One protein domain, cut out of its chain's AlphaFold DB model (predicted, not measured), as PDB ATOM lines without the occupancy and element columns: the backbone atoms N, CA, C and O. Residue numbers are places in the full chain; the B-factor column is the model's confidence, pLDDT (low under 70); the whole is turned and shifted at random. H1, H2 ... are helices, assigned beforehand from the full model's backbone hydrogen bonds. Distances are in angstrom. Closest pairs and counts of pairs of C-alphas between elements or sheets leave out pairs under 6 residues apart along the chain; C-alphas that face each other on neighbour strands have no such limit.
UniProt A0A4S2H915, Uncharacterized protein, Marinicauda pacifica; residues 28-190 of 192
ATOM      1  N   PHE A  28      78.859 222.906 282.917       73.94
ATOM      2  CA  PHE A  28      80.037 223.686 283.281       73.94
ATOM      3  C   PHE A  28      81.341 223.007 282.839       73.94
ATOM      4  O   PHE A  28      82.160 223.619 282.152       73.94
ATOM      5  N   ARG A  29      81.501 221.715 283.154       76.25
ATOM      6  CA  ARG A  29      82.655 220.897 282.739       76.25
ATOM      7  C   ARG A  29      82.803 220.813 281.224       76.25
ATOM      8  O   ARG A  29      83.910 220.980 280.717       76.25
ATOM      9  N   GLN A  30      81.706 220.562 280.511       80.75
ATOM     10  CA  GLN A  30      81.708 220.486 279.049       80.75
ATOM     11  C   GLN A  30      82.165 221.808 278.439       80.75
ATOM     12  O   GLN A  30      83.076 221.819 277.618       80.75
ATOM     13  N   LYS A  31      81.603 222.927 278.899       79.25
ATOM     14  CA  LYS A  31      81.954 224.258 278.405       79.25
ATOM     15  C   LYS A  31      83.413 224.641 278.689       79.25
ATOM     16  O   LYS A  31      84.086 225.140 277.792       79.25
ATOM     17  N   ILE A  32      83.946 224.356 279.882       79.75
ATOM     18  CA  ILE A  32      85.384 224.553 280.155       79.75
ATOM     19  C   ILE A  32      86.239 223.664 279.252       79.75
ATOM     20  O   ILE A  32      87.233 224.134 278.700       79.75
ATOM     21  N   GLY A  33      85.857 222.397 279.077       82.81
ATOM     22  CA  GLY A  33      86.552 221.476 278.179       82.81
ATOM     23  C   GLY A  33      86.634 222.020 276.752       82.81
ATOM     24  O   GLY A  33      87.711 222.025 276.164       82.81
ATOM     25  N   ARG A  34      85.523 222.566 276.246       86.56
ATOM     26  CA  ARG A  34      85.448 223.238 274.941       86.56
ATOM     27  C   ARG A  34      86.365 224.452 274.856       86.56
ATOM     28  O   ARG A  34      87.097 224.588 273.886       86.56
ATOM     29  N   TRP A  35      86.400 225.298 275.884       86.12
ATOM     30  CA  TRP A  35      87.308 226.448 275.911       86.12
ATOM     31  C   TRP A  35      88.789 226.037 275.895       86.12
ATOM     32  O   TRP A  35      89.595 226.608 275.161       86.12
ATOM     33  N   VAL A  36      89.156 225.023 276.683       86.88
ATOM     34  CA  VAL A  36      90.522 224.479 276.697       86.88
ATOM     35  C   VAL A  36      90.890 223.919 275.322       86.88
ATOM     36  O   VAL A  36      91.975 224.212 274.820       86.88
ATOM     37  N   GLU A  37      89.981 223.171 274.695       90.50
ATOM     38  CA  GLU A  37      90.198 222.606 273.363       90.50
ATOM     39  C   GLU A  37      90.294 223.692 272.289       90.50
ATOM     40  O   GLU A  37      91.247 223.694 271.511       90.50
ATOM     41  N   PHE A  38      89.397 224.681 272.306       91.81
ATOM     42  CA  PHE A  38      89.482 225.857 271.446       91.81
ATOM     43  C   PHE A  38      90.854 226.514 271.540       91.81
ATOM     44  O   PHE A  38      91.467 226.805 270.519       91.81
ATOM     45  N   LYS A  39      91.378 226.724 272.751       91.00
ATOM     46  CA  LYS A  39      92.689 227.359 272.914       91.00
ATOM     47  C   LYS A  39      93.840 226.500 272.452       91.00
ATOM     48  O   LYS A  39      94.803 227.040 271.919       91.00
ATOM     49  N   ARG A  40      93.745 225.186 272.630       93.00
ATOM     50  CA  ARG A  40      94.713 224.251 272.063       93.00
ATOM     51  C   ARG A  40      94.742 224.385 270.539       93.00
ATOM     52  O   ARG A  40      95.813 224.535 269.960       93.00
ATOM     53  N   GLN A  41      93.574 224.407 269.897       95.25
ATOM     54  CA  GLN A  41      93.467 224.602 268.449       95.25
ATOM     55  C   GLN A  41      93.921 225.996 268.009       95.25
ATOM     56  O   GLN A  41      94.631 226.116 267.014       95.25
ATOM     57  N   HIS A  42      93.575 227.039 268.765       95.12
ATOM     58  CA  HIS A  42      93.969 228.412 268.471       95.12
ATOM     59  C   HIS A  42      95.478 228.610 268.601       95.12
ATOM     60  O   HIS A  42      96.076 229.308 267.786       95.12
ATOM     61  N   LEU A  43      96.109 227.957 269.579       95.31
ATOM     62  CA  LEU A  43      97.559 227.919 269.694       95.31
ATOM     63  C   LEU A  43      98.186 227.292 268.445       95.31
ATOM     64  O   LEU A  43      99.038 227.922 267.827       95.31
ATOM     65  N   TYR A  44      97.733 226.108 268.020       95.94
ATOM     66  CA  TYR A  44      98.259 225.480 266.803       95.94
ATOM     67  C   TYR A  44      98.004 226.310 265.546       95.94
ATOM     68  O   TYR A  44      98.868 226.386 264.672       95.94
ATOM     69  N   PHE A  45      96.848 226.967 265.458       96.50
ATOM     70  CA  PHE A  45      96.559 227.917 264.394       96.50
ATOM     71  C   PHE A  45      97.576 229.067 264.395       96.50
ATOM     72  O   PHE A  45      98.192 229.334 263.366       96.50
ATOM     73  N   ALA A  46      97.801 229.711 265.546       95.75
ATOM     74  CA  ALA A  46      98.728 230.832 265.680       95.75
ATOM     75  C   ALA A  46     100.181 230.419 265.393       95.75
ATOM     76  O   ALA A  46     100.890 231.139 264.694       95.75
ATOM     77  N   GLN A  47     100.607 229.243 265.865       95.81
ATOM     78  CA  GLN A  47     101.915 228.666 265.548       95.81
ATOM     79  C   GLN A  47     102.056 228.417 264.046       95.81
ATOM     80  O   GLN A  47     103.061 228.792 263.454       95.81
ATOM     81  N   THR A  48     101.041 227.823 263.413       95.31
ATOM     82  CA  THR A  48     101.075 227.524 261.977       95.31
ATOM     83  C   THR A  48     101.118 228.803 261.148       95.31
ATOM     84  O   THR A  48     101.929 228.900 260.233       95.31
ATOM     85  N   LEU A  49     100.294 229.801 261.488       94.69
ATOM     86  CA  LEU A  49     100.302 231.101 260.822       94.69
ATOM     87  C   LEU A  49     101.663 231.784 260.967       94.69
ATOM     88  O   LEU A  49     102.231 232.225 259.974       94.69
ATOM     89  N   ASN A  50     102.215 231.815 262.181       94.06
ATOM     90  CA  ASN A  50     103.531 232.398 262.424       94.06
ATOM     91  C   ASN A  50     104.634 231.657 261.648       94.06
ATOM     92  O   ASN A  50     105.499 232.284 261.047       94.06
ATOM     93  N   SER A  51     104.592 230.327 261.587       93.19
ATOM     94  CA  SER A  51     105.551 229.551 260.795       93.19
ATOM     95  C   SER A  51     105.384 229.762 259.287       93.19
ATOM     96  O   SER A  51     106.386 229.792 258.582       93.19
ATOM     97  N   LEU A  52     104.158 229.937 258.780       92.12
ATOM     98  CA  LEU A  52     103.897 230.263 257.370       92.12
ATOM     99  C   LEU A  52     104.436 231.641 256.993       92.12
ATOM    100  O   LEU A  52     105.093 231.770 255.967       92.12
ATOM    101  N   ILE A  53     104.231 232.636 257.855       91.56
ATOM    102  CA  ILE A  53     104.802 233.981 257.712       91.56
ATOM    103  C   ILE A  53     106.336 233.929 257.592       91.56
ATOM    104  O   ILE A  53     106.928 234.713 256.857       91.56
ATOM    105  N   ASN A  54     106.975 232.978 258.278       87.94
ATOM    106  CA  ASN A  54     108.419 232.747 258.219       87.94
ATOM    107  C   ASN A  54     108.846 231.707 257.156       87.94
ATOM    108  O   ASN A  54     110.015 231.343 257.109       87.94
ATOM    109  N   GLY A  55     107.936 231.211 256.308       86.25
ATOM    110  CA  GLY A  55     108.252 230.298 255.197       86.25
ATOM    111  C   GLY A  55     108.494 228.827 255.574       86.25
ATOM    112  O   GLY A  55     109.175 228.111 254.841       86.25
ATOM    113  N   HIS A  56     107.980 228.351 256.715       79.06
ATOM    114  CA  HIS A  56     108.362 227.057 257.307       79.06
ATOM    115  C   HIS A  56     107.187 226.126 257.692       79.06
ATOM    116  O   HIS A  56     107.334 225.283 258.578       79.06
ATOM    117  N   SER A  57     106.005 226.228 257.068       82.31
ATOM    118  CA  SER A  57     104.876 225.325 257.373       82.31
ATOM    119  C   SER A  57     103.930 225.082 256.192       82.31
ATOM    120  O   SER A  57     104.152 225.577 255.094       82.31
ATOM    121  N   SER A  58     102.880 224.288 256.421       85.56
ATOM    122  CA  SER A  58     101.876 223.917 255.421       85.56
ATOM    123  C   SER A  58     100.587 224.719 255.596       85.56
ATOM    124  O   SER A  58     100.004 224.746 256.683       85.56
ATOM    125  N   GLN A  59     100.087 225.293 254.501       88.94
ATOM    126  CA  GLN A  59      98.784 225.964 254.452       88.94
ATOM    127  C   GLN A  59      97.622 225.020 254.813       88.94
ATOM    128  O   GLN A  59      96.639 225.445 255.420       88.94
ATOM    129  N   LEU A  60      97.759 223.715 254.541       91.19
ATOM    130  CA  LEU A  60      96.766 222.703 254.914       91.19
ATOM    131  C   LEU A  60      96.558 222.644 256.436       91.19
ATOM    132  O   LEU A  60      95.427 222.524 256.910       91.19
ATOM    133  N   ASN A  61      97.638 222.767 257.216       91.81
ATOM    134  CA  ASN A  61      97.544 222.803 258.675       91.81
ATOM    135  C   ASN A  61      96.831 224.072 259.156       91.81
ATOM    136  O   ASN A  61      96.051 224.006 260.107       91.81
ATOM    137  N   LEU A  62      97.039 225.206 258.475       93.44
ATOM    138  CA  LEU A  62      96.369 226.462 258.805       93.44
ATOM    139  C   LEU A  62      94.852 226.319 258.636       93.44
ATOM    140  O   LEU A  62      94.099 226.648 259.553       93.44
ATOM    141  N   ILE A  63      94.419 225.756 257.504       93.81
ATOM    142  CA  ILE A  63      93.007 225.462 257.223       93.81
ATOM    143  C   ILE A  63      92.447 224.496 258.268       93.81
ATOM    144  O   ILE A  63      91.416 224.776 258.875       93.81
ATOM    145  N   LYS A  64      93.138 223.379 258.526       95.44
ATOM    146  CA  LYS A  64      92.701 222.374 259.503       95.44
ATOM    147  C   LYS A  64      92.418 223.005 260.865       95.44
ATOM    148  O   LYS A  64      91.350 222.785 261.434       95.44
ATOM    149  N   HIS A  65      93.355 223.789 261.393       95.62
ATOM    150  CA  HIS A  65      93.178 224.401 262.706       95.62
ATOM    151  C   HIS A  65      92.141 225.533 262.691       95.62
ATOM    152  O   HIS A  65      91.418 225.680 263.675       95.62
ATOM    153  N   ALA A  66      91.978 226.263 261.582       95.69
ATOM    154  CA  ALA A  66      90.888 227.227 261.421       95.69
ATOM    155  C   ALA A  66      89.505 226.551 261.440       95.69
ATOM    156  O   ALA A  66      88.598 227.017 262.131       95.69
ATOM    157  N   MET A  67      89.339 225.423 260.740       95.88
ATOM    158  CA  MET A  67      88.103 224.634 260.756       95.88
ATOM    159  C   MET A  67      87.784 224.104 262.157       95.88
ATOM    160  O   MET A  67      86.656 224.251 262.624       95.88
ATOM    161  N   LEU A  68      88.780 223.540 262.850       95.69
ATOM    162  CA  LEU A  68      88.602 223.030 264.212       95.69
ATOM    163  C   LEU A  68      88.238 224.151 265.193       95.69
ATOM    164  O   LEU A  68      87.305 223.998 265.974       95.69
ATOM    165  N   CYS A  69      88.903 225.309 265.117       95.25
ATOM    166  CA  CYS A  69      88.543 226.455 265.952       95.25
ATOM    167  C   CYS A  69      87.118 226.951 265.679       95.25
ATOM    168  O   CYS A  69      86.403 227.302 266.617       95.25
ATOM    169  N   GLN A  70      86.703 226.995 264.408       94.50
ATOM    170  CA  GLN A  70      85.358 227.426 264.031       94.50
ATOM    171  C   GLN A  70      84.285 226.483 264.595       94.50
ATOM    172  O   GLN A  70      83.288 226.972 265.124       94.50
ATOM    173  N   ALA A  71      84.516 225.168 264.550       93.06
ATOM    174  CA  ALA A  71      83.615 224.177 265.138       93.06
ATOM    175  C   ALA A  71      83.486 224.352 266.663       93.06
ATOM    176  O   ALA A  71      82.376 224.391 267.188       93.06
ATOM    177  N   GLU A  72      84.600 224.551 267.379       92.19
ATOM    178  CA  GLU A  72      84.544 224.800 268.827       92.19
ATOM    179  C   GLU A  72      83.802 226.109 269.161       92.19
ATOM    180  O   GLU A  72      83.048 226.164 270.130       92.19
ATOM    181  N   ILE A  73      83.961 227.167 268.354       91.12
ATOM    182  CA  ILE A  73      83.215 228.423 268.537       91.12
ATOM    183  C   ILE A  73      81.707 228.221 268.381       91.12
ATOM    184  O   ILE A  73      80.932 228.833 269.118       91.12
ATOM    185  N   GLU A  74      81.280 227.412 267.414       88.44
ATOM    186  CA  GLU A  74      79.860 227.155 267.164       88.44
ATOM    187  C   GLU A  74      79.200 226.447 268.350       88.44
ATOM    188  O   GLU A  74      78.114 226.846 268.760       88.44
ATOM    189  N   GLU A  75      79.911 225.511 268.975       86.25
ATOM    190  CA  GLU A  75      79.481 224.798 270.185       86.25
ATOM    191  C   GLU A  75      79.501 225.675 271.451       86.25
ATOM    192  O   GLU A  75      78.767 225.429 272.411       86.25
ATOM    193  N   MET A  76      80.350 226.706 271.487       83.94
ATOM    194  CA  MET A  76      80.454 227.640 272.615       83.94
ATOM    195  C   MET A  76      79.516 228.848 272.500       83.94
ATOM    196  O   MET A  76      79.422 229.626 273.455       83.94
ATOM    197  N   ARG A  77      78.838 229.035 271.359       80.19
ATOM    198  CA  ARG A  77      77.988 230.207 271.130       80.19
ATOM    199  C   ARG A  77      76.837 230.233 272.154       80.19
ATOM    200  O   ARG A  77      76.148 229.226 272.319       80.19
ATOM    201  N   PRO A  78      76.615 231.360 272.854       69.38
ATOM    202  CA  PRO A  78      75.485 231.482 273.769       69.38
ATOM    203  C   PRO A  78      74.149 231.362 273.019       69.38
ATOM    204  O   PRO A  78      74.042 231.753 271.858       69.38
ATOM    205  N   ALA A  79      73.138 230.796 273.685       64.44
ATOM    206  CA  ALA A  79      71.837 230.490 273.082       64.44
ATOM    207  C   ALA A  79      70.884 231.704 273.014       64.44
ATOM    208  O   ALA A  79      69.866 231.640 272.330       64.44
ATOM    209  N   GLY A  80      71.199 232.796 273.721       65.00
ATOM    210  CA  GLY A  80      70.402 234.026 273.764       65.00
ATOM    211  C   GLY A  80      70.889 235.123 272.810       65.00
ATOM    212  O   GLY A  80      71.981 235.039 272.254       65.00
ATOM    213  N   ALA A  81      70.075 236.172 272.645       59.34
ATOM    214  CA  ALA A  81      70.416 237.361 271.854       59.34
ATOM    215  C   ALA A  81      71.099 238.473 272.676       59.34
ATOM    216  O   ALA A  81      71.782 239.317 272.101       59.34
ATOM    217  N   GLU A  82      70.944 238.466 274.004       60.81
ATOM    218  CA  GLU A  82      71.487 239.496 274.895       60.81
ATOM    219  C   GLU A  82      72.391 238.896 275.974       60.81
ATOM    220  O   GLU A  82      72.137 237.809 276.498       60.81
ATOM    221  N   ALA A  83      73.460 239.627 276.303       63.06
ATOM    222  CA  ALA A  83      74.373 239.260 277.373       63.06
ATOM    223  C   ALA A  83      73.686 239.453 278.738       63.06
ATOM    224  O   ALA A  83      73.180 240.551 278.996       63.06
ATOM    225  N   PRO A  84      73.715 238.456 279.642       64.94
ATOM    226  CA  PRO A  84      73.238 238.651 281.003       64.94
ATOM    227  C   PRO A  84      74.062 239.765 281.665       64.94
ATOM    228  O   PRO A  84      75.292 239.700 281.746       64.94
ATOM    229  N   GLN A  85      73.400 240.844 282.086       60.31
ATOM    230  CA  GLN A  85      74.068 241.939 282.783       60.31
ATOM    231  C   GLN A  85      74.142 241.646 284.284       60.31
ATOM    232  O   GLN A  85      73.163 241.242 284.902       60.31
ATOM    233  N   GLY A  86      75.305 241.907 284.885       60.19
ATOM    234  CA  GLY A  86      75.452 241.989 286.342       60.19
ATOM    235  C   GLY A  86      75.733 240.683 287.091       60.19
ATOM    236  O   GLY A  86      76.034 240.765 288.280       60.19
ATOM    237  N   ASP A  87      75.725 239.511 286.443       67.75
ATOM    238  CA  ASP A  87      76.089 238.239 287.087       67.75
ATOM    239  C   ASP A  87      77.493 237.730 286.687       67.75
ATOM    240  O   ASP A  87      78.029 238.042 285.623       67.75
ATOM    241  N   LEU A  88      78.128 236.950 287.570       68.50
ATOM    242  CA  LEU A  88      79.324 236.152 287.258       68.50
ATOM    243  C   LEU A  88      78.906 234.722 286.880       68.50
ATOM    244  O   LEU A  88      79.473 233.740 287.364       68.50
ATOM    245  N   SER A  89      77.868 234.586 286.053       74.19
ATOM    246  CA  SER A  89      77.493 233.283 285.515       74.19
ATOM    247  C   SER A  89      78.491 232.827 284.449       74.19
ATOM    248  O   SER A  89      79.214 233.614 283.831       74.19
ATOM    249  N   LEU A  90      78.513 231.515 284.203       72.12
ATOM    250  CA  LEU A  90      79.304 230.945 283.116       72.12
ATOM    251  C   LEU A  90      78.872 231.525 281.759       72.12
ATOM    252  O   LEU A  90      79.713 231.792 280.908       72.12
ATOM    253  N   GLU A  91      77.572 231.739 281.565       75.38
ATOM    254  CA  GLU A  91      77.020 232.305 280.336       75.38
ATOM    255  C   GLU A  91      77.547 233.718 280.073       75.38
ATOM    256  O   GLU A  91      78.004 233.992 278.963       75.38
ATOM    257  N   THR A  92      77.614 234.564 281.102       76.12
ATOM    258  CA  THR A  92      78.215 235.901 281.008       76.12
ATOM    259  C   THR A  92      79.689 235.853 280.618       76.12
ATOM    260  O   THR A  92      80.149 236.692 279.841       76.12
ATOM    261  N   VAL A  93      80.451 234.864 281.093       75.94
ATOM    262  CA  VAL A  93      81.849 234.704 280.664       75.94
ATOM    263  C   VAL A  93      81.944 234.297 279.200       75.94
ATOM    264  O   VAL A  93      82.719 234.917 278.477       75.94
ATOM    265  N   PHE A  94      81.131 233.344 278.732       76.50
ATOM    266  CA  PHE A  94      81.108 232.968 277.310       76.50
ATOM    267  C   PHE A  94      80.684 234.119 276.398       76.50
ATOM    268  O   PHE A  94      81.250 234.276 275.320       76.50
ATOM    269  N   TRP A  95      79.754 234.961 276.844       79.50
ATOM    270  CA  TRP A  95      79.375 236.187 276.141       79.50
ATOM    271  C   TRP A  95      80.510 237.201 276.024       79.50
ATOM    272  O   TRP A  95      80.620 237.894 275.015       79.50
ATOM    273  N   ARG A  96      81.358 237.301 277.051       78.94
ATOM    274  CA  ARG A  96      82.516 238.205 277.059       78.94
ATOM    275  C   ARG A  96      83.693 237.671 276.257       78.94
ATOM    276  O   ARG A  96      84.642 238.422 276.021       78.94
ATOM    277  N   LEU A  97      83.659 236.403 275.846       82.81
ATOM    278  CA  LEU A  97      84.705 235.870 274.998       82.81
ATOM    279  C   LEU A  97      84.670 236.568 273.633       82.81
ATOM    280  O   LEU A  97      83.609 236.699 273.019       82.81
ATOM    281  N   PRO A  98      85.834 236.926 273.081       86.00
ATOM    282  CA  PRO A  98      85.955 237.531 271.757       86.00
ATOM    283  C   PRO A  98      85.779 236.495 270.623       86.00
ATOM    284  O   PRO A  98      86.452 236.551 269.593       86.00
ATOM    285  N   LEU A  99      84.862 235.531 270.796       87.94
ATOM    286  CA  LEU A  99      84.554 234.490 269.811       87.94
ATOM    287  C   LEU A  99      84.123 235.066 268.457       87.94
ATOM    288  O   LEU A  99      84.569 234.526 267.449       87.94
ATOM    289  N   PRO A 100      83.320 236.151 268.370       89.44
ATOM    290  CA  PRO A 100      82.959 236.724 267.074       89.44
ATOM    291  C   PRO A 100      84.183 237.187 266.281       89.44
ATOM    292  O   PRO A 100      84.288 236.907 265.088       89.44
ATOM    293  N   THR A 101      85.142 237.829 266.951       91.44
ATOM    294  CA  THR A 101      86.375 238.313 266.326       91.44
ATOM    295  C   THR A 101      87.202 237.160 265.768       91.44
ATOM    296  O   THR A 101      87.593 237.188 264.600       91.44
ATOM    297  N   PHE A 102      87.423 236.114 266.565       93.62
ATOM    298  CA  PHE A 102      88.154 234.936 266.103       93.62
ATOM    299  C   PHE A 102      87.391 234.162 265.020       93.62
ATOM    300  O   PHE A 102      87.995 233.716 264.050       93.62
ATOM    301  N   SER A 103      86.062 234.062 265.119       93.69
ATOM    302  CA  SER A 103      85.230 233.399 264.109       93.69
ATOM    303  C   SER A 103      85.350 234.066 262.742       93.69
ATOM    304  O   SER A 103      85.472 233.372 261.734       93.69
ATOM    305  N   THR A 104      85.374 235.401 262.692       94.25
ATOM    306  CA  THR A 104      85.606 236.141 261.444       94.25
ATOM    307  C   THR A 104      86.938 235.752 260.808       94.25
ATOM    308  O   THR A 104      86.977 235.471 259.610       94.25
ATOM    309  N   LEU A 105      88.011 235.656 261.603       95.12
ATOM    310  CA  LEU A 105      89.321 235.219 261.121       95.12
ATOM    311  C   LEU A 105      89.287 233.783 260.575       95.12
ATOM    312  O   LEU A 105      89.793 233.530 259.483       95.12
ATOM    313  N   TYR A 106      88.678 232.832 261.282       96.00
ATOM    314  CA  TYR A 106      88.658 231.445 260.803       96.00
ATOM    315  C   TYR A 106      87.794 231.263 259.566       96.00
ATOM    316  O   TYR A 106      88.186 230.552 258.647       96.00
ATOM    317  N   ARG A 107      86.640 231.935 259.491       95.12
ATOM    318  CA  ARG A 107      85.801 231.926 258.285       95.12
ATOM    319  C   ARG A 107      86.533 232.509 257.088       95.12
ATOM    320  O   ARG A 107      86.406 231.977 255.991       95.12
ATOM    321  N   LEU A 108      87.323 233.559 257.304       94.25
ATOM    322  CA  LEU A 108      88.167 234.150 256.275       94.25
ATOM    323  C   LEU A 108      89.168 233.127 255.716       94.25
ATOM    324  O   LEU A 108      89.268 232.985 254.500       94.25
ATOM    325  N   VAL A 109      89.854 232.382 256.585       93.31
ATOM    326  CA  VAL A 109      90.774 231.306 256.174       93.31
ATOM    327  C   VAL A 109      90.019 230.180 255.462       93.31
ATOM    328  O   VAL A 109      90.381 229.799 254.354       93.31
ATOM    329  N   ASN A 110      88.917 229.704 256.043       92.38
ATOM    330  CA  ASN A 110      88.132 228.594 255.498       92.38
ATOM    331  C   ASN A 110      87.512 228.921 254.130       92.38
ATOM    332  O   ASN A 110      87.473 228.060 253.258       92.38
ATOM    333  N   SER A 111      87.085 230.168 253.898       92.38
ATOM    334  CA  SER A 111      86.558 230.611 252.595       92.38
ATOM    335  C   SER A 111      87.582 230.552 251.457       92.38
ATOM    336  O   SER A 111      87.214 230.649 250.291       92.38
ATOM    337  N   ARG A 112      88.865 230.394 251.795       89.62
ATOM    338  CA  ARG A 112      89.995 230.359 250.863       89.62
ATOM    339  C   ARG A 112      90.658 228.993 250.785       89.62
ATOM    340  O   ARG A 112      91.638 228.844 250.074       89.62
ATOM    341  N   ALA A 113      90.110 227.990 251.468       87.31
ATOM    342  CA  ALA A 113      90.715 226.666 251.596       87.31
ATOM    343  C   ALA A 113      90.980 225.944 250.259       87.31
ATOM    344  O   ALA A 113      91.766 225.003 250.232       87.31
ATOM    345  N   PHE A 114      90.332 226.369 249.168       82.62
ATOM    346  CA  PHE A 114      90.416 225.740 247.847       82.62
ATOM    347  C   PHE A 114      91.232 226.541 246.814       82.62
ATOM    348  O   PHE A 114      91.179 226.212 245.633       82.62
ATOM    349  N   SER A 115      91.963 227.585 247.224       87.12
ATOM    350  CA  SER A 115      92.895 228.318 246.351       87.12
ATOM    351  C   SER A 115      94.176 228.644 247.110       87.12
ATOM    352  O   SER A 115      94.155 229.365 248.109       87.12
ATOM    353  N   GLU A 116      95.287 228.108 246.609       83.81
ATOM    354  CA  GLU A 116      96.632 228.358 247.132       83.81
ATOM    355  C   GLU A 116      96.976 229.849 247.031       83.81
ATOM    356  O   GLU A 116      97.395 230.457 248.012       83.81
ATOM    357  N   GLU A 117      96.624 230.488 245.913       87.50
ATOM    358  CA  GLU A 117      96.837 231.920 245.695       87.50
ATOM    359  C   GLU A 117      96.062 232.768 246.713       87.50
ATOM    360  O   GLU A 117      96.554 233.772 247.226       87.50
ATOM    361  N   ALA A 118      94.830 232.371 247.047       87.19
ATOM    362  CA  ALA A 118      94.038 233.069 248.050       87.19
ATOM    363  C   ALA A 118      94.640 232.934 249.463       87.19
ATOM    364  O   ALA A 118      94.513 233.855 250.279       87.19
ATOM    365  N   LEU A 119      95.289 231.806 249.761       85.12
ATOM    366  CA  LEU A 119      95.990 231.570 251.024       85.12
ATOM    367  C   LEU A 119      97.332 232.306 251.080       85.12
ATOM    368  O   LEU A 119      97.684 232.829 252.136       85.12
ATOM    369  N   ASP A 120      98.030 232.452 249.959       88.94
ATOM    370  CA  ASP A 120      99.236 233.280 249.888       88.94
ATOM    371  C   ASP A 120      98.911 234.744 250.191       88.94
ATOM    372  O   ASP A 120      99.547 235.366 251.043       88.94
ATOM    373  N   ILE A 121      97.820 235.267 249.623       88.56
ATOM    374  CA  ILE A 121      97.353 236.633 249.906       88.56
ATOM    375  C   ILE A 121      97.082 236.846 251.413       88.56
ATOM    376  O   ILE A 121      97.250 237.960 251.922       88.56
ATOM    377  N   LEU A 122      96.665 235.801 252.141       88.06
ATOM    378  CA  LEU A 122      96.510 235.837 253.602       88.06
ATOM    379  C   LEU A 122      97.849 236.039 254.313       88.06
ATOM    380  O   LEU A 122      97.921 236.834 255.249       88.06
ATOM    381  N   ILE A 123      98.885 235.322 253.887       89.12
ATOM    382  CA  ILE A 123     100.177 235.234 254.578       89.12
ATOM    383  C   ILE A 123     101.075 236.429 254.237       89.12
ATOM    384  O   ILE A 123     101.811 236.906 255.092       89.12
ATOM    385  N   GLU A 124     100.985 236.971 253.027       87.88
ATOM    386  CA  GLU A 124     101.883 238.030 252.549       87.88
ATOM    387  C   GLU A 124     101.586 239.426 253.118       87.88
ATOM    388  O   GLU A 124     102.413 240.332 253.011       87.88
ATOM    389  N   GLY A 125     100.389 239.651 253.668       82.88
ATOM    390  CA  GLY A 125     100.010 240.949 254.242       82.88
ATOM    391  C   GLY A 125      99.872 242.094 253.226       82.88
ATOM    392  O   GLY A 125      99.905 243.265 253.604       82.88
ATOM    393  N   ARG A 126      99.713 241.779 251.931       85.19
ATOM    394  CA  ARG A 126      99.545 242.773 250.850       85.19
ATOM    395  C   ARG A 126      98.119 243.309 250.737       85.19
ATOM    396  O   ARG A 126      97.899 244.442 250.320       85.19
ATOM    397  N   ASN A 127      97.128 242.504 251.111       90.62
ATOM    398  CA  ASN A 127      95.729 242.906 251.062       90.62
ATOM    399  C   ASN A 127      95.310 243.578 252.376       90.62
ATOM    400  O   ASN A 127      95.308 242.942 253.432       90.62
ATOM    401  N   ILE A 128      94.903 244.847 252.295       89.25
ATOM    402  CA  ILE A 128      94.579 245.684 253.460       89.25
ATOM    403  C   ILE A 128      93.448 245.078 254.299       89.25
ATOM    404  O   ILE A 128      93.642 244.836 255.484       89.25
ATOM    405  N   LYS A 129      92.302 244.741 253.693       90.25
ATOM    406  CA  LYS A 129      91.125 244.226 254.425       90.25
ATOM    407  C   LYS A 129      91.415 242.914 255.157       90.25
ATOM    408  O   LYS A 129      90.931 242.669 256.264       90.25
ATOM    409  N   ILE A 130      92.196 242.044 254.521       91.75
ATOM    410  CA  ILE A 130      92.617 240.771 255.115       91.75
ATOM    411  C   ILE A 130      93.553 241.032 256.289       91.75
ATOM    412  O   ILE A 130      93.343 240.497 257.376       91.75
ATOM    413  N   THR A 131      94.538 241.897 256.076       91.19
ATOM    414  CA  THR A 131      95.521 242.272 257.087       91.19
ATOM    415  C   THR A 131      94.855 242.911 258.301       91.19
ATOM    416  O   THR A 131      95.135 242.513 259.427       91.19
ATOM    417  N   GLU A 132      93.908 243.826 258.098       91.31
ATOM    418  CA  GLU A 132      93.094 244.415 259.164       91.31
ATOM    419  C   GLU A 132      92.346 243.347 259.964       91.31
ATOM    420  O   GLU A 132      92.383 243.366 261.191       91.31
ATOM    421  N   THR A 133      91.725 242.372 259.292       93.50
ATOM    422  CA  THR A 133      91.012 241.281 259.974       93.50
ATOM    423  C   THR A 133      91.949 240.479 260.883       93.50
ATOM    424  O   THR A 133      91.603 240.187 262.031       93.50
ATOM    425  N   ILE A 134      93.152 240.157 260.398       93.44
ATOM    426  CA  ILE A 134      94.163 239.436 261.182       93.44
ATOM    427  C   ILE A 134      94.664 240.297 262.342       93.44
ATOM    428  O   ILE A 134      94.740 239.813 263.469       93.44
ATOM    429  N   LEU A 135      94.963 241.575 262.098       93.88
ATOM    430  CA  LEU A 135      95.438 242.509 263.119       93.88
ATOM    431  C   LEU A 135      94.409 242.712 264.231       93.88
ATOM    432  O   LEU A 135      94.782 242.729 265.404       93.88
ATOM    433  N   VAL A 136      93.126 242.843 263.888       94.69
ATOM    434  CA  VAL A 136      92.038 242.962 264.865       94.69
ATOM    435  C   VAL A 136      91.989 241.713 265.741       94.69
ATOM    436  O   VAL A 136      91.969 241.841 266.962       94.69
ATOM    437  N   ALA A 137      92.042 240.518 265.147       93.69
ATOM    438  CA  ALA A 137      92.029 239.266 265.899       93.69
ATOM    439  C   ALA A 137      93.282 239.070 266.769       93.69
ATOM    440  O   ALA A 137      93.154 238.725 267.940       93.69
ATOM    441  N   ALA A 138      94.478 239.341 266.245       93.25
ATOM    442  CA  ALA A 138      95.735 239.220 266.990       93.25
ATOM    443  C   ALA A 138      95.909 240.304 268.074       93.25
ATOM    444  O   ALA A 138      96.728 240.162 268.974       93.25
ATOM    445  N   SER A 139      95.145 241.401 268.021       93.50
ATOM    446  CA  SER A 139      95.160 242.439 269.067       93.50
ATOM    447  C   SER A 139      94.313 242.074 270.292       93.50
ATOM    448  O   SER A 139      94.353 242.774 271.309       93.50
ATOM    449  N   VAL A 140      93.522 241.003 270.211       91.69
ATOM    450  CA  VAL A 140      92.622 240.576 271.279       91.69
ATOM    451  C   VAL A 140      93.406 239.983 272.448       91.69
ATOM    452  O   VAL A 140      94.158 239.024 272.305       91.69
ATOM    453  N   ARG A 141      93.163 240.498 273.658       86.69
ATOM    454  CA  ARG A 141      93.753 239.953 274.888       86.69
ATOM    455  C   ARG A 141      92.900 238.812 275.438       86.69
ATOM    456  O   ARG A 141      91.779 239.041 275.881       86.69
ATOM    457  N   ILE A 142      93.458 237.603 275.474       84.69
ATOM    458  CA  ILE A 142      92.762 236.399 275.966       84.69
ATOM    459  C   ILE A 142      92.833 236.277 277.500       84.69
ATOM    460  O   ILE A 142      91.872 235.835 278.130       84.69
ATOM    461  N   ALA A 143      93.923 236.743 278.122       85.94
ATOM    462  CA  ALA A 143      94.166 236.593 279.562       85.94
ATOM    463  C   ALA A 143      93.023 237.074 280.483       85.94
ATOM    464  O   ALA A 143      92.683 236.342 281.412       85.94
ATOM    465  N   PRO A 144      92.360 238.228 280.247       82.69
ATOM    466  CA  PRO A 144      91.235 238.653 281.084       82.69
ATOM    467  C   PRO A 144      90.084 237.640 281.127       82.69
ATOM    468  O   PRO A 144      89.471 237.451 282.174       82.69
ATOM    469  N   CYS A 145      89.810 236.962 280.009       80.62
ATOM    470  CA  CYS A 145      88.766 235.942 279.939       80.62
ATOM    471  C   CYS A 145      89.156 234.688 280.730       80.62
ATOM    472  O   CYS A 145      88.336 234.135 281.459       80.62
ATOM    473  N   ASP A 146      90.420 234.274 280.638       84.06
ATOM    474  CA  ASP A 146      90.939 233.129 281.391       84.06
ATOM    475  C   ASP A 146      90.926 233.374 282.902       84.06
ATOM    476  O   ASP A 146      90.547 232.487 283.663       84.06
ATOM    477  N   HIS A 147      91.262 234.589 283.342       82.69
ATOM    478  CA  HIS A 147      91.153 234.973 284.750       82.69
ATOM    479  C   HIS A 147      89.705 234.917 285.254       82.69
ATOM    480  O   HIS A 147      89.463 234.451 286.366       82.69
ATOM    481  N   LEU A 148      88.733 235.343 284.439       79.38
ATOM    482  CA  LEU A 148      87.312 235.219 284.780       79.38
ATOM    483  C   LEU A 148      86.880 233.749 284.879       79.38
ATOM    484  O   LEU A 148      86.177 233.391 285.822       79.38
ATOM    485  N   PHE A 149      87.332 232.888 283.963       79.25
ATOM    486  CA  PHE A 149      87.069 231.447 284.035       79.25
ATOM    487  C   PHE A 149      87.666 230.797 285.283       79.25
ATOM    488  O   PHE A 149      86.975 230.026 285.951       79.25
ATOM    489  N   ALA A 150      88.923 231.113 285.605       80.56
ATOM    490  CA  ALA A 150      89.595 230.605 286.797       80.56
ATOM    491  C   ALA A 150      88.831 231.000 288.067       80.56
ATOM    492  O   ALA A 150      88.510 230.136 288.878       80.56
ATOM    493  N   ARG A 151      88.425 232.272 288.171       80.31
ATOM    494  CA  ARG A 151      87.649 232.777 289.309       80.31
ATOM    495  C   ARG A 151      86.315 232.042 289.491       80.31
ATOM    496  O   ARG A 151      86.017 231.590 290.588       80.31
ATOM    497  N   ILE A 152      85.531 231.862 288.423       77.00
ATOM    498  CA  ILE A 152      84.249 231.138 288.520       77.00
ATOM    499  C   ILE A 152      84.464 229.667 288.895       77.00
ATOM    500  O   ILE A 152      83.653 229.075 289.609       77.00
ATOM    501  N   ALA A 153      85.530 229.046 288.395       77.00
ATOM    502  CA  ALA A 153      85.839 227.667 288.732       77.00
ATOM    503  C   ALA A 153      86.247 227.504 290.201       77.00
ATOM    504  O   ALA A 153      85.796 226.554 290.840       77.00
ATOM    505  N   GLU A 154      87.031 228.437 290.743       77.69
ATOM    506  CA  GLU A 154      87.362 228.499 292.169       77.69
ATOM    507  C   GLU A 154      86.098 228.652 293.026       77.69
ATOM    508  O   GLU A 154      85.874 227.838 293.926       77.69
ATOM    509  N   ASP A 155      85.215 229.597 292.678       77.81
ATOM    510  CA  ASP A 155      83.938 229.820 293.374       77.81
ATOM    511  C   ASP A 155      83.059 228.551 293.391       77.81
ATOM    512  O   ASP A 155      82.329 228.285 294.349       77.81
ATOM    513  N   ARG A 156      83.159 227.721 292.345       73.81
ATOM    514  CA  ARG A 156      82.424 226.455 292.199       73.81
ATOM    515  C   ARG A 156      83.192 225.219 292.680       73.81
ATOM    516  O   ARG A 156      82.689 224.108 292.513       73.81
ATOM    517  N   LYS A 157      84.378 225.381 293.283       73.62
ATOM    518  CA  LYS A 157      85.269 224.288 293.733       73.62
ATOM    519  C   LYS A 157      85.600 223.281 292.621       73.62
ATOM    520  O   LYS A 157      85.691 222.076 292.857       73.62
ATOM    521  N   PHE A 158      85.743 223.770 291.393       68.38
ATOM    522  CA  PHE A 158      86.036 222.949 290.231       68.38
ATOM    523  C   PHE A 158      87.548 222.838 289.992       68.38
ATOM    524  O   PHE A 158      88.196 223.779 289.532       68.38
ATOM    525  N   GLU A 159      88.108 221.657 290.257       62.72
ATOM    526  CA  GLU A 159      89.501 221.334 289.941       62.72
ATOM    527  C   GLU A 159      89.709 221.224 288.417       62.72
ATOM    528  O   GLU A 159      89.021 220.460 287.739       62.72
ATOM    529  N   GLY A 160      90.681 221.964 287.866       60.03
ATOM    530  CA  GLY A 160      91.088 221.858 286.456       60.03
ATOM    531  C   GLY A 160      90.960 223.131 285.613       60.03
ATOM    532  O   GLY A 160      91.289 223.098 284.425       60.03
ATOM    533  N   ALA A 161      90.501 224.249 286.181       62.78
ATOM    534  CA  ALA A 161      90.448 225.529 285.467       62.78
ATOM    535  C   ALA A 161      91.826 226.169 285.231       62.78
ATOM    536  O   ALA A 161      91.984 226.946 284.294       62.78
ATOM    537  N   ASP A 162      92.849 225.754 285.982       67.75
ATOM    538  CA  ASP A 162      94.263 226.052 285.722       67.75
ATOM    539  C   ASP A 162      94.694 225.639 284.302       67.75
ATOM    540  O   ASP A 162      95.557 226.266 283.684       67.75
ATOM    541  N   ARG A 163      94.061 224.601 283.734       67.69
ATOM    542  CA  ARG A 163      94.318 224.145 282.359       67.69
ATOM    543  C   ARG A 163      93.940 225.198 281.331       67.69
ATOM    544  O   ARG A 163      94.625 225.331 280.318       67.69
ATOM    545  N   ALA A 164      92.921 226.002 281.629       66.75
ATOM    546  CA  ALA A 164      92.582 227.175 280.853       66.75
ATOM    547  C   ALA A 164      93.552 228.347 281.095       66.75
ATOM    548  O   ALA A 164      93.263 229.434 280.648       66.75
ATOM    549  N   GLY A 165      94.706 228.208 281.741       76.94
ATOM    550  CA  GLY A 165      95.765 229.233 281.709       76.94
ATOM    551  C   GLY A 165      96.945 228.864 280.803       76.94
ATOM    552  O   GLY A 165      97.719 229.724 280.392       76.94
ATOM    553  N   ARG A 166      97.096 227.573 280.477       83.62
ATOM    554  CA  ARG A 166      98.382 227.001 280.034       83.62
ATOM    555  C   ARG A 166      98.900 227.540 278.704       83.62
ATOM    556  O   ARG A 166     100.105 227.634 278.527       83.62
ATOM    557  N   HIS A 167      98.005 227.893 277.787       87.62
ATOM    558  CA  HIS A 167      98.367 228.340 276.437       87.62
ATOM    559  C   HIS A 167      98.384 229.865 276.288       87.62
ATOM    560  O   HIS A 167      98.759 230.384 275.243       87.62
ATOM    561  N   THR A 168      97.959 230.606 277.309       90.25
ATOM    562  CA  THR A 168      97.631 232.030 277.183       90.25
ATOM    563  C   THR A 168      98.862 232.897 276.935       90.25
ATOM    564  O   THR A 168      98.827 233.770 276.066       90.25
ATOM    565  N   SER A 169      99.964 232.651 277.650       90.44
ATOM    566  CA  SER A 169     101.231 233.362 277.436       90.44
ATOM    567  C   SER A 169     101.808 233.090 276.048       90.44
ATOM    568  O   SER A 169     102.251 234.019 275.378       90.44
ATOM    569  N   GLU A 170     101.750 231.839 275.597       93.81
ATOM    570  CA  GLU A 170     102.282 231.424 274.300       93.81
ATOM    571  C   GLU A 170     101.478 232.022 273.143       93.81
ATOM    572  O   GLU A 170     102.054 232.631 272.242       93.81
ATOM    573  N   ILE A 171     100.144 231.955 273.214       94.25
ATOM    574  CA  ILE A 171      99.266 232.618 272.243       94.25
ATOM    575  C   ILE A 171      99.553 234.123 272.209       94.25
ATOM    576  O   ILE A 171      99.674 234.697 271.133       94.25
ATOM    577  N   THR A 172      99.716 234.756 273.375       93.88
ATOM    578  CA  THR A 172     100.031 236.191 273.461       93.88
ATOM    579  C   THR A 172     101.369 236.517 272.791       93.88
ATOM    580  O   THR A 172     101.472 237.516 272.081       93.88
ATOM    581  N   GLY A 173     102.392 235.679 272.985       95.00
ATOM    582  CA  GLY A 173     103.683 235.812 272.310       95.00
ATOM    583  C   GLY A 173     103.543 235.749 270.788       95.00
ATOM    584  O   GLY A 173     103.950 236.680 270.097       95.00
ATOM    585  N   LEU A 174     102.872 234.711 270.283       96.06
ATOM    586  CA  LEU A 174     102.633 234.521 268.849       96.06
ATOM    587  C   LEU A 174     101.808 235.660 268.241       96.06
ATOM    588  O   LEU A 174     102.122 236.145 267.160       96.06
ATOM    589  N   HIS A 175     100.773 236.127 268.943       96.19
ATOM    590  CA  HIS A 175      99.974 237.280 268.525       96.19
ATOM    591  C   HIS A 175     100.832 238.535 268.380       96.19
ATOM    592  O   HIS A 175     100.706 239.239 267.383       96.19
ATOM    593  N   ASN A 176     101.749 238.797 269.314       96.25
ATOM    594  CA  ASN A 176     102.660 239.936 269.205       96.25
ATOM    595  C   ASN A 176     103.570 239.842 267.974       96.25
ATOM    596  O   ASN A 176     103.827 240.862 267.336       96.25
ATOM    597  N   ASP A 177     104.044 238.648 267.625       95.94
ATOM    598  CA  ASP A 177     104.894 238.457 266.447       95.94
ATOM    599  C   ASP A 177     104.103 238.614 265.143       95.94
ATOM    600  O   ASP A 177     104.525 239.356 264.252       95.94
ATOM    601  N   ILE A 178     102.890 238.057 265.085       95.00
ATOM    602  CA  ILE A 178     101.934 238.270 263.989       95.00
ATOM    603  C   ILE A 178     101.641 239.772 263.818       95.00
ATOM    604  O   ILE A 178     101.710 240.302 262.708       95.00
ATOM    605  N   LEU A 179     101.373 240.496 264.912       95.38
ATOM    606  CA  LEU A 179     101.137 241.944 264.878       95.38
ATOM    607  C   LEU A 179     102.339 242.713 264.317       95.38
ATOM    608  O   LEU A 179     102.149 243.633 263.520       95.38
ATOM    609  N   LYS A 180     103.569 242.369 264.724       95.50
ATOM    610  CA  LYS A 180     104.791 243.010 264.204       95.50
ATOM    611  C   LYS A 180     104.925 242.799 262.700       95.50
ATOM    612  O   LYS A 180     105.199 243.766 261.987       95.50
ATOM    613  N   PHE A 181     104.713 241.571 262.228       95.19
ATOM    614  CA  PHE A 181     104.809 241.236 260.813       95.19
ATOM    615  C   PHE A 181     103.802 242.035 259.977       95.19
ATOM    616  O   PHE A 181     104.199 242.823 259.119       95.19
ATOM    617  N   TYR A 182     102.508 241.929 260.284       94.12
ATOM    618  CA  TYR A 182     101.465 242.564 259.476       94.12
ATOM    619  C   TYR A 182     101.487 244.096 259.552       94.12
ATOM    620  O   TYR A 182     101.207 244.763 258.559       94.12
ATOM    621  N   ARG A 183     101.884 244.689 260.687       93.44
ATOM    622  CA  ARG A 183     102.124 246.144 260.755       93.44
ATOM    623  C   ARG A 183     103.286 246.569 259.862       93.44
ATOM    624  O   ARG A 183     103.212 247.621 259.239       93.44
ATOM    625  N   SER A 184     104.344 245.764 259.796       91.75
ATOM    626  CA  SER A 184     105.484 246.038 258.914       91.75
ATOM    627  C   SER A 184     105.090 245.906 257.442       91.75
ATOM    628  O   SER A 184     105.465 246.762 256.647       91.75
ATOM    629  N   ALA A 185     104.265 244.913 257.097       89.31
ATOM    630  CA  ALA A 185     103.708 244.763 255.754       89.31
ATOM    631  C   ALA A 185     102.846 245.973 255.345       89.31
ATOM    632  O   ALA A 185     103.025 246.514 254.255       89.31
ATOM    633  N   LEU A 186     101.969 246.472 256.227       88.25
ATOM    634  CA  LEU A 186     101.178 247.681 255.950       88.25
ATOM    635  C   LEU A 186     102.047 248.930 255.739       88.25
ATOM    636  O   LEU A 186     101.774 249.705 254.822       88.25
ATOM    637  N   ARG A 187     103.107 249.107 256.539       88.94
ATOM    638  CA  ARG A 187     104.076 250.208 256.364       88.94
ATOM    639  C   ARG A 187     104.814 250.113 255.034       88.94
ATOM    640  O   ARG A 187     104.940 251.108 254.330       88.94
ATOM    641  N   ALA A 188     105.264 248.915 254.659       86.12
ATOM    642  CA  ALA A 188     105.930 248.685 253.377       86.12
ATOM    643  C   ALA A 188     105.018 249.003 252.179       86.12
ATOM    644  O   ALA A 188     105.500 249.437 251.137       86.12
ATOM    645  N   ASN A 189     103.702 248.850 252.349       81.81
ATOM    646  CA  ASN A 189     102.688 249.203 251.355       81.81
ATOM    647  C   ASN A 189     102.214 250.671 251.439       81.81
ATOM    648  O   ASN A 189     101.281 251.044 250.732       81.81
ATOM    649  N   GLY A 190     102.817 251.506 252.296       82.88
ATOM    650  CA  GLY A 190     102.496 252.934 252.417       82.88
ATOM    651  C   GLY A 190     101.147 253.243 253.075       82.88
ATOM    652  O   GLY A 190     100.606 254.327 252.872       82.88
TER     653      GLY A 190
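This is residues 28 to 190 of the 192 residues of an uncharacterized protein of Marinicauda pacifica (UniProt A0A4S2H915). Five helices, H1, H2, H4, H6 and H9, form a ring around the long axis of an elongated body, each touching the next and H9 touching H1 to close it. H5 caps one end of this ring, and H3, H7 and H8 make a smaller group at the other end, where H8 packs on residues 32 to 39 of the long H1. The printed part has 163 residues with nine named helices, H1 to H9 in chain order, and no named strand: the class is all helix. It is compact, with a radius of gyration of the C-alphas of 16.5 A, and spans 49 by 30 by 29 A.

Find C-alpha 28 at (80.037, 223.686, 283.281); from there H1 runs through residues 28 to 53 for 37.1 A to C-alpha 53 at (104.802, 233.981, 257.712). H2, residues 59 to 76, covers 25.9 A. Next come H3, residues 90 to 96, 10.0 A; H4, residues 99 to 110, 15.9 A; H5, residues 116 to 124, 12.3 A; and H6, residues 128 to 138, 15.0 A. H7, residues 143 to 155, covers 18.5 A, and H8, residues 161 to 165, 7.5 A. H9, residues 168 to 188, runs 30.2 A to C-alpha 188 at (105.930, 248.685, 253.377).

Begin at H1, the hub, which touches H2, H5, H8 and H9. H1 and H2 form a helical hairpin at a shallow tilt of 23 degrees, opposite ways; their closest C-alphas, Phe 45 and His 65, are 5.2 A apart. H2 touches H4 at a tilt of 35.2 degrees, only just steep, with C-alphas Ala 66 and Tyr 106 closest at 4.8 A. H4 touches H6 with residues 101 to 105 alone, closest at C-alphas Thr 101 and Ala 137, 5.7 A. H6 touches H9, opposite ways at a shallow tilt of 22 degrees, with C-alphas Ala 138 and His 175 closest at 4.9 A. H1 touches H9 with residues 42 to 53 alone, closest at C-alphas Leu 43 and Ile 171, 5.6 A. H5 is about perpendicular to H1, at 88 degrees. H7 touches H3, with C-alphas Val 93 and Leu 148 closest at 6.9 A, and H8, with C-alphas Ala 150 and Ala 161 closest at 5.3 A. In each helix except H8, every O i to N i+4 pair is within hydrogen-bond range; H8 has 0 of 1, and 2 of 2 O i to N i+3 pairs.

The two C-alphas farthest apart, Lys 157 and Gly 190, are 53.1 A apart. The printed part has no cut. Look at residues 77 to 89 for the one long link, H2 to H3; the other links are tight. The model's confidence is under 70 at residues 78 to 88 and 158 to 164.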